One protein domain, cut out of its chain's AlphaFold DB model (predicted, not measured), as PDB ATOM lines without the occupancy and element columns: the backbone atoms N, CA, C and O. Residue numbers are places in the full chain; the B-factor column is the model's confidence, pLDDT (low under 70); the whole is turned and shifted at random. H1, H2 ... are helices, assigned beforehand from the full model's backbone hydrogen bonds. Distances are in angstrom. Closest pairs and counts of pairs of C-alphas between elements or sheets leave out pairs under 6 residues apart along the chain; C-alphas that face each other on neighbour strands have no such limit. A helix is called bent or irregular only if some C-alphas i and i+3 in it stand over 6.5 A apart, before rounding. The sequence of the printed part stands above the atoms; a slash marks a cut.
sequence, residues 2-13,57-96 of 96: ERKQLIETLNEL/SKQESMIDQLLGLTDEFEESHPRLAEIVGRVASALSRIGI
ATOM      1  N   GLU A   2     -15.962  34.698   0.367       61.75
ATOM      2  CA  GLU A   2     -16.917  35.206   1.366       61.75
ATOM      3  C   GLU A   2     -17.757  36.405   0.887       61.75
ATOM      4  O   GLU A   2     -18.961  36.431   1.111       61.75
ATOM      5  N   ARG A   3     -17.180  37.337   0.113       63.34
ATOM      6  CA  ARG A   3     -17.922  38.488  -0.451       63.34
ATOM      7  C   ARG A   3     -19.045  38.106  -1.423       63.34
ATOM      8  O   ARG A   3     -20.105  38.715  -1.401       63.34
ATOM      9  N   LYS A   4     -18.831  37.093  -2.270       65.62
ATOM     10  CA  LYS A   4     -19.884  36.612  -3.184       65.62
ATOM     11  C   LYS A   4     -21.019  35.952  -2.412       65.62
ATOM     12  O   LYS A   4     -22.170  36.228  -2.707       65.62
ATOM     13  N   GLN A   5     -20.681  35.173  -1.384       67.69
ATOM     14  CA  GLN A   5     -21.677  34.550  -0.516       67.69
ATOM     15  C   GLN A   5     -22.491  35.592   0.251       67.69
ATOM     16  O   GLN A   5     -23.695  35.422   0.397       67.69
ATOM     17  N   LEU A   6     -21.868  36.691   0.689       68.56
ATOM     18  CA  LEU A   6     -22.583  37.796   1.319       68.56
ATOM     19  C   LEU A   6     -23.603  38.425   0.362       68.56
ATOM     20  O   LEU A   6     -24.759  38.582   0.734       68.56
ATOM     21  N   ILE A   7     -23.186  38.735  -0.871       69.94
ATOM     22  CA  ILE A   7     -24.070  39.300  -1.902       69.94
ATOM     23  C   ILE A   7     -25.201  38.324  -2.247       69.94
ATOM     24  O   ILE A   7     -26.345  38.746  -2.375       69.94
ATOM     25  N   GLU A   8     -24.908  37.026  -2.364       73.88
ATOM     26  CA  GLU A   8     -25.930  35.995  -2.584       73.88
ATOM     27  C   GLU A   8     -26.933  35.941  -1.429       73.88
ATOM     28  O   GLU A   8     -28.133  35.985  -1.679       73.88
ATOM     29  N   THR A   9     -26.463  35.963  -0.179       74.56
ATOM     30  CA  THR A   9     -27.337  35.929   1.009       74.56
ATOM     31  C   THR A   9     -28.196  37.196   1.107       74.56
ATOM     32  O   THR A   9     -29.368  37.134   1.462       74.56
ATOM     33  N   LEU A  10     -27.641  38.357   0.744       73.00
ATOM     34  CA  LEU A  10     -28.375  39.623   0.657       73.00
ATOM     35  C   LEU A  10     -29.441  39.611  -0.440       73.00
ATOM     36  O   LEU A  10     -30.512  40.192  -0.278       73.00
ATOM     37  N   ASN A  11     -29.142  38.967  -1.565       72.62
ATOM     38  CA  ASN A  11     -30.079  38.826  -2.668       72.62
ATOM     39  C   ASN A  11     -31.204  37.850  -2.299       72.62
ATOM     40  O   ASN A  11     -32.367  38.157  -2.533       72.62
ATOM     41  N   GLU A  12     -30.882  36.738  -1.629       77.38
ATOM     42  CA  GLU A  12     -31.879  35.844  -1.028       77.38
ATOM     43  C   GLU A  12     -32.764  36.585  -0.021       77.38
ATOM     44  O   GLU A  12     -33.985  36.453  -0.078       77.38
ATOM     45  N   LEU A  13     -32.184  37.437   0.830       74.19
ATOM     46  CA  LEU A  13     -32.939  38.275   1.762       74.19
ATOM     47  C   LEU A  13     -33.899  39.224   1.033       74.19
ATOM     48  O   LEU A  13     -35.071  39.313   1.384       74.19
ATOM     49  N   SER A  57     -16.561  52.213  12.069       59.91
ATOM     50  CA  SER A  57     -17.783  52.664  12.745       59.91
ATOM     51  C   SER A  57     -19.042  52.695  11.874       59.91
ATOM     52  O   SER A  57     -20.141  52.481  12.379       59.91
ATOM     53  N   LYS A  58     -18.930  52.975  10.570       64.50
ATOM     54  CA  LYS A  58     -20.088  52.986   9.668       64.50
ATOM     55  C   LYS A  58     -20.531  51.567   9.312       64.50
ATOM     56  O   LYS A  58     -21.726  51.337   9.167       64.50
ATOM     57  N   GLN A  59     -19.594  50.624   9.244       66.56
ATOM     58  CA  GLN A  59     -19.885  49.207   9.030       66.56
ATOM     59  C   GLN A  59     -20.422  48.526  10.286       66.56
ATOM     60  O   GLN A  59     -21.412  47.807  10.194       66.56
ATOM     61  N   GLU A  60     -19.867  48.827  11.462       69.06
ATOM     62  CA  GLU A  60     -20.441  48.386  12.739       69.06
ATOM     63  C   GLU A  60     -21.878  48.886  12.905       69.06
ATOM     64  O   GLU A  60     -22.760  48.110  13.248       69.06
ATOM     65  N   SER A  61     -22.153  50.152  12.569       74.81
ATOM     66  CA  SER A  61     -23.509  50.712  12.663       74.81
ATOM     67  C   SER A  61     -24.506  50.081  11.679       74.81
ATOM     68  O   SER A  61     -25.709  50.070  11.944       74.81
ATOM     69  N   MET A  62     -24.032  49.543  10.550       73.06
ATOM     70  CA  MET A  62     -24.863  48.757   9.633       73.06
ATOM     71  C   MET A  62     -25.167  47.376  10.203       73.06
ATOM     72  O   MET A  62     -26.318  46.953  10.172       73.06
ATOM     73  N   ILE A  63     -24.153  46.691  10.737       76.56
ATOM     74  CA  ILE A  63     -24.315  45.385  11.384       76.56
ATOM     75  C   ILE A  63     -25.292  45.507  12.562       76.56
ATOM     76  O   ILE A  63     -26.215  44.706  12.659       76.56
ATOM     77  N   ASP A  64     -25.151  46.546  13.385       78.94
ATOM     78  CA  ASP A  64     -26.045  46.846  14.510       78.94
ATOM     79  C   ASP A  64     -27.495  47.094  14.053       78.94
ATOM     80  O   ASP A  64     -28.428  46.530  14.618       78.94
ATOM     81  N   GLN A  65     -27.697  47.827  12.949       79.38
ATOM     82  CA  GLN A  65     -29.021  47.985  12.330       79.38
ATOM     83  C   GLN A  65     -29.601  46.665  11.805       79.38
ATOM     84  O   GLN A  65     -30.788  46.414  11.999       79.38
ATOM     85  N   LEU A  66     -28.797  45.806  11.158       75.94
ATOM     86  CA  LEU A  66     -29.246  44.468  10.746       75.94
ATOM     87  C   LEU A  66     -29.658  43.629  11.961       75.94
ATOM     88  O   LEU A  66     -30.678  42.949  11.913       75.94
ATOM     89  N   LEU A  67     -28.881  43.666  13.042       78.44
ATOM     90  CA  LEU A  67     -29.191  42.951  14.280       78.44
ATOM     91  C   LEU A  67     -30.473  43.477  14.939       78.44
ATOM     92  O   LEU A  67     -31.302  42.670  15.343       78.44
ATOM     93  N   GLY A  68     -30.688  44.795  14.969       79.75
ATOM     94  CA  GLY A  68     -31.934  45.387  15.465       79.75
ATOM     95  C   GLY A  68     -33.157  44.991  14.634       79.75
ATOM     96  O   GLY A  68     -34.193  44.640  15.185       79.75
ATOM     97  N   LEU A  69     -33.021  44.961  13.303       75.12
ATOM     98  CA  LEU A  69     -34.075  44.449  12.424       75.12
ATOM     99  C   LEU A  69     -34.304  42.946  12.619       75.12
ATOM    100  O   LEU A  69     -35.434  42.486  12.534       75.12
ATOM    101  N   THR A  70     -33.247  42.174  12.887       79.75
ATOM    102  CA  THR A  70     -33.357  40.734  13.173       79.75
ATOM    103  C   THR A  70     -34.227  40.486  14.400       79.75
ATOM    104  O   THR A  70     -35.093  39.624  14.331       79.75
ATOM    105  N   ASP A  71     -34.028  41.261  15.468       78.81
ATOM    106  CA  ASP A  71     -34.813  41.192  16.709       78.81
ATOM    107  C   ASP A  71     -36.299  41.506  16.446       78.81
ATOM    108  O   ASP A  71     -37.181  40.744  16.834       78.81
ATOM    109  N   GLU A  72     -36.579  42.550  15.658       75.31
ATOM    110  CA  GLU A  72     -37.945  42.934  15.265       75.31
ATOM    111  C   GLU A  72     -38.629  41.876  14.376       75.31
ATOM    112  O   GLU A  72     -39.824  41.588  14.503       75.31
ATOM    113  N   PHE A  73     -37.861  41.241  13.488       74.38
ATOM    114  CA  PHE A  73     -38.340  40.143  12.658       74.38
ATOM    115  C   PHE A  73     -38.407  38.807  13.397       74.38
ATOM    116  O   PHE A  73     -39.077  37.907  12.904       74.38
ATOM    117  N   GLU A  74     -37.763  38.627  14.548       77.94
ATOM    118  CA  GLU A  74     -37.758  37.338  15.250       77.94
ATOM    119  C   GLU A  74     -39.173  36.956  15.718       77.94
ATOM    120  O   GLU A  74     -39.566  35.789  15.635       77.94
ATOM    121  N   GLU A  75     -39.975  37.953  16.109       74.88
ATOM    122  CA  GLU A  75     -41.374  37.767  16.510       74.88
ATOM    123  C   GLU A  75     -42.345  37.682  15.321       74.88
ATOM    124  O   GLU A  75     -43.281  36.881  15.351       74.88
ATOM    125  N   SER A  76     -42.139  38.490  14.275       70.44
ATOM    126  CA  SER A  76     -43.090  38.587  13.151       70.44
ATOM    127  C   SER A  76     -42.761  37.646  11.988       70.44
ATOM    128  O   SER A  76     -43.659  37.115  11.339       70.44
ATOM    129  N   HIS A  77     -41.474  37.420  11.724       73.81
ATOM    130  CA  HIS A  77     -40.947  36.740  10.539       73.81
ATOM    131  C   HIS A  77     -39.656  35.957  10.847       73.81
ATOM    132  O   HIS A  77     -38.567  36.353  10.414       73.81
ATOM    133  N   PRO A  78     -39.741  34.793  11.517       76.31
ATOM    134  CA  PRO A  78     -38.564  34.045  11.977       76.31
ATOM    135  C   PRO A  78     -37.618  33.639  10.837       76.31
ATOM    136  O   PRO A  78     -36.411  33.506  11.025       76.31
ATOM    137  N   ARG A  79     -38.155  33.479   9.622       76.69
ATOM    138  CA  ARG A  79     -37.369  33.168   8.427       76.69
ATOM    139  C   ARG A  79     -36.549  34.365   7.931       76.69
ATOM    140  O   ARG A  79     -35.395  34.192   7.554       76.69
ATOM    141  N   LEU A  80     -37.116  35.572   7.989       74.00
ATOM    142  CA  LEU A  80     -36.392  36.804   7.674       74.00
ATOM    143  C   LEU A  80     -35.295  37.046   8.707       74.00
ATOM    144  O   LEU A  80     -34.152  37.261   8.318       74.00
ATOM    145  N   ALA A  81     -35.611  36.911   9.996       80.25
ATOM    146  CA  ALA A  81     -34.636  37.039  11.076       80.25
ATOM    147  C   ALA A  81     -33.415  36.118  10.874       80.25
ATOM    148  O   ALA A  81     -32.272  36.567  10.960       80.25
ATOM    149  N   GLU A  82     -33.626  34.851  10.498       82.25
ATOM    150  CA  GLU A  82     -32.524  33.913  10.240       82.25
ATOM    151  C   GLU A  82     -31.580  34.400   9.122       82.25
ATOM    152  O   GLU A  82     -30.350  34.316   9.242       82.25
ATOM    153  N   ILE A  83     -32.135  34.942   8.036       77.62
ATOM    154  CA  ILE A  83     -31.354  35.407   6.883       77.62
ATOM    155  C   ILE A  83     -30.644  36.726   7.205       77.62
ATOM    156  O   ILE A  83     -29.453  36.854   6.919       77.62
ATOM    157  N   VAL A  84     -31.330  37.681   7.843       77.31
ATOM    158  CA  VAL A  84     -30.745  38.960   8.292       77.31
ATOM    159  C   VAL A  84     -29.582  38.690   9.258       77.31
ATOM    160  O   VAL A  84     -28.488  39.231   9.073       77.31
ATOM    161  N   GLY A  85     -29.757  37.764  10.206       79.88
ATOM    162  CA  GLY A  85     -28.708  37.330  11.129       79.88
ATOM    163  C   GLY A  85     -27.517  36.669  10.426       79.88
ATOM    164  O   GLY A  85     -26.361  36.943  10.761       79.88
ATOM    165  N   ARG A  86     -27.758  35.851   9.390       79.44
ATOM    166  CA  ARG A  86     -26.681  35.300   8.543       79.44
ATOM    167  C   ARG A  86     -25.906  36.386   7.805       79.44
ATOM    168  O   ARG A  86     -24.680  36.294   7.745       79.44
ATOM    169  N   VAL A  87     -26.583  37.405   7.275       76.56
ATOM    170  CA  VAL A  87     -25.938  38.545   6.601       76.56
ATOM    171  C   VAL A  87     -25.089  39.343   7.592       76.56
ATOM    172  O   VAL A  87     -23.921  39.610   7.307       76.56
ATOM    173  N   ALA A  88     -25.621  39.660   8.777       76.50
ATOM    174  CA  ALA A  88     -24.890  40.353   9.840       76.50
ATOM    175  C   ALA A  88     -23.641  39.570  10.281       76.50
ATOM    176  O   ALA A  88     -22.550  40.130  10.414       76.50
ATOM    177  N   SER A  89     -23.773  38.251  10.438       77.12
ATOM    178  CA  SER A  89     -22.660  37.371  10.802       77.12
ATOM    179  C   SER A  89     -21.610  37.268   9.688       77.12
ATOM    180  O   SER A  89     -20.411  37.279   9.964       77.12
ATOM    181  N   ALA A  90     -22.033  37.226   8.421       75.25
ATOM    182  CA  ALA A  90     -21.130  37.229   7.271       75.25
ATOM    183  C   ALA A  90     -20.370  38.560   7.128       75.25
ATOM    184  O   ALA A  90     -19.169  38.538   6.858       75.25
ATOM    185  N   LEU A  91     -21.029  39.699   7.372       70.31
ATOM    186  CA  LEU A  91     -20.390  41.020   7.434       70.31
ATOM    187  C   LEU A  91     -19.353  41.093   8.556       70.31
ATOM    188  O   LEU A  91     -18.217  41.488   8.308       70.31
ATOM    189  N   SER A  92     -19.713  40.642   9.761       71.44
ATOM    190  CA  SER A  92     -18.804  40.598  10.913       71.44
ATOM    191  C   SER A  92     -17.581  39.708  10.655       71.44
ATOM    192  O   SER A  92     -16.464  40.044  11.040       71.44
ATOM    193  N   ARG A  93     -17.769  38.584   9.952       67.88
ATOM    194  CA  ARG A  93     -16.697  37.627   9.651       67.88
ATOM    195  C   ARG A  93     -15.711  38.115   8.592       67.88
ATOM    196  O   ARG A  93     -14.556  37.702   8.626       67.88
ATOM    197  N   ILE A  94     -16.153  38.980   7.679       65.25
ATOM    198  CA  ILE A  94     -15.295  39.602   6.660       65.25
ATOM    199  C   ILE A  94     -14.363  40.661   7.277       65.25
ATOM    200  O   ILE A  94     -13.340  40.972   6.674       65.25
ATOM    201  N   GLY A  95     -14.616  41.101   8.513       50.06
ATOM    202  CA  GLY A  95     -13.582  41.693   9.362       50.06
ATOM    203  C   GLY A  95     -13.038  43.027   8.858       50.06
ATOM    204  O   GLY A  95     -11.828  43.179   8.683       50.06
ATOM    205  N   ILE A  96     -13.951  43.984   8.696       45.56
ATOM    206  CA  ILE A  96     -13.715  45.376   9.094       45.56
ATOM    207  C   ILE A  96     -14.305  45.542  10.494       45.56
ATOM    208  O   ILE A  96     -15.374  44.930  10.727       45.56
TER     209      ILE A  96
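This is residues 2 to 13 and 57 to 96 of the 96 residues of an uncharacterized protein of Thalassoglobus neptunius (UniProt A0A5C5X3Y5). Three helices lie side by side, with H3 in the middle; H1 packs along one side of H3 and H2 along another, while H1 and H2 stay apart. H2 folds back through Ser 76 and His 77 into H3 as a helical hairpin, and H1, the shortest of the three, comes from before a cut. The printed part has 52 residues with three named helices in the order H1, H2, H3 and no named strand; its class is all helix. It is compact, with a radius of gyration of the C-alphas of 10.7 A and spans of 30 by 23 by 13 A.

H1 is residues 2 to 13, 16.3 A from first to last C-alpha, beginning at C-alpha 2 at (-16.917, 35.206, 1.366). H2 is residues 57 to 76, 29.0 A long, with C-alpha 57 at (-17.783, 52.664, 12.745). It is neither bent nor irregular, but only just: C-alphas 72 and 75 are 6.3 A apart. H3 is residues 78 to 94, 24.5 A long, ending at C-alpha 94 at (-15.295, 39.602, 6.660).

H1 touches H3, the closest C-alphas being those of Leu 13 and Ile 83, 6.1 A apart. They run opposite ways at a shallow tilt of 19 degrees. H2 touches H3, the closest C-alphas being those of Thr 70 and Ala 81, 4.4 A apart. This hairpin runs opposite ways at a shallow tilt of 18 degrees. H1 and H2 are apart. In H1 and H3 every O i to N i+4 pair is within hydrogen-bond range; in H2 14 of 16 are.

The C-alphas farthest apart are those of Ser 76 and Ile 96, at 30.4 A. Residues 14 to 56 are not printed; C-alphas 13 and 57 are 23.6 A apart across this cut. The link from H2 to H3 is tight, with one residue. The mean pLDDT of the printed part is 72.7; residues 2 to 7, 57 to 60 and 93 to 96 are under 70. Ile 96 is the chain's last residue.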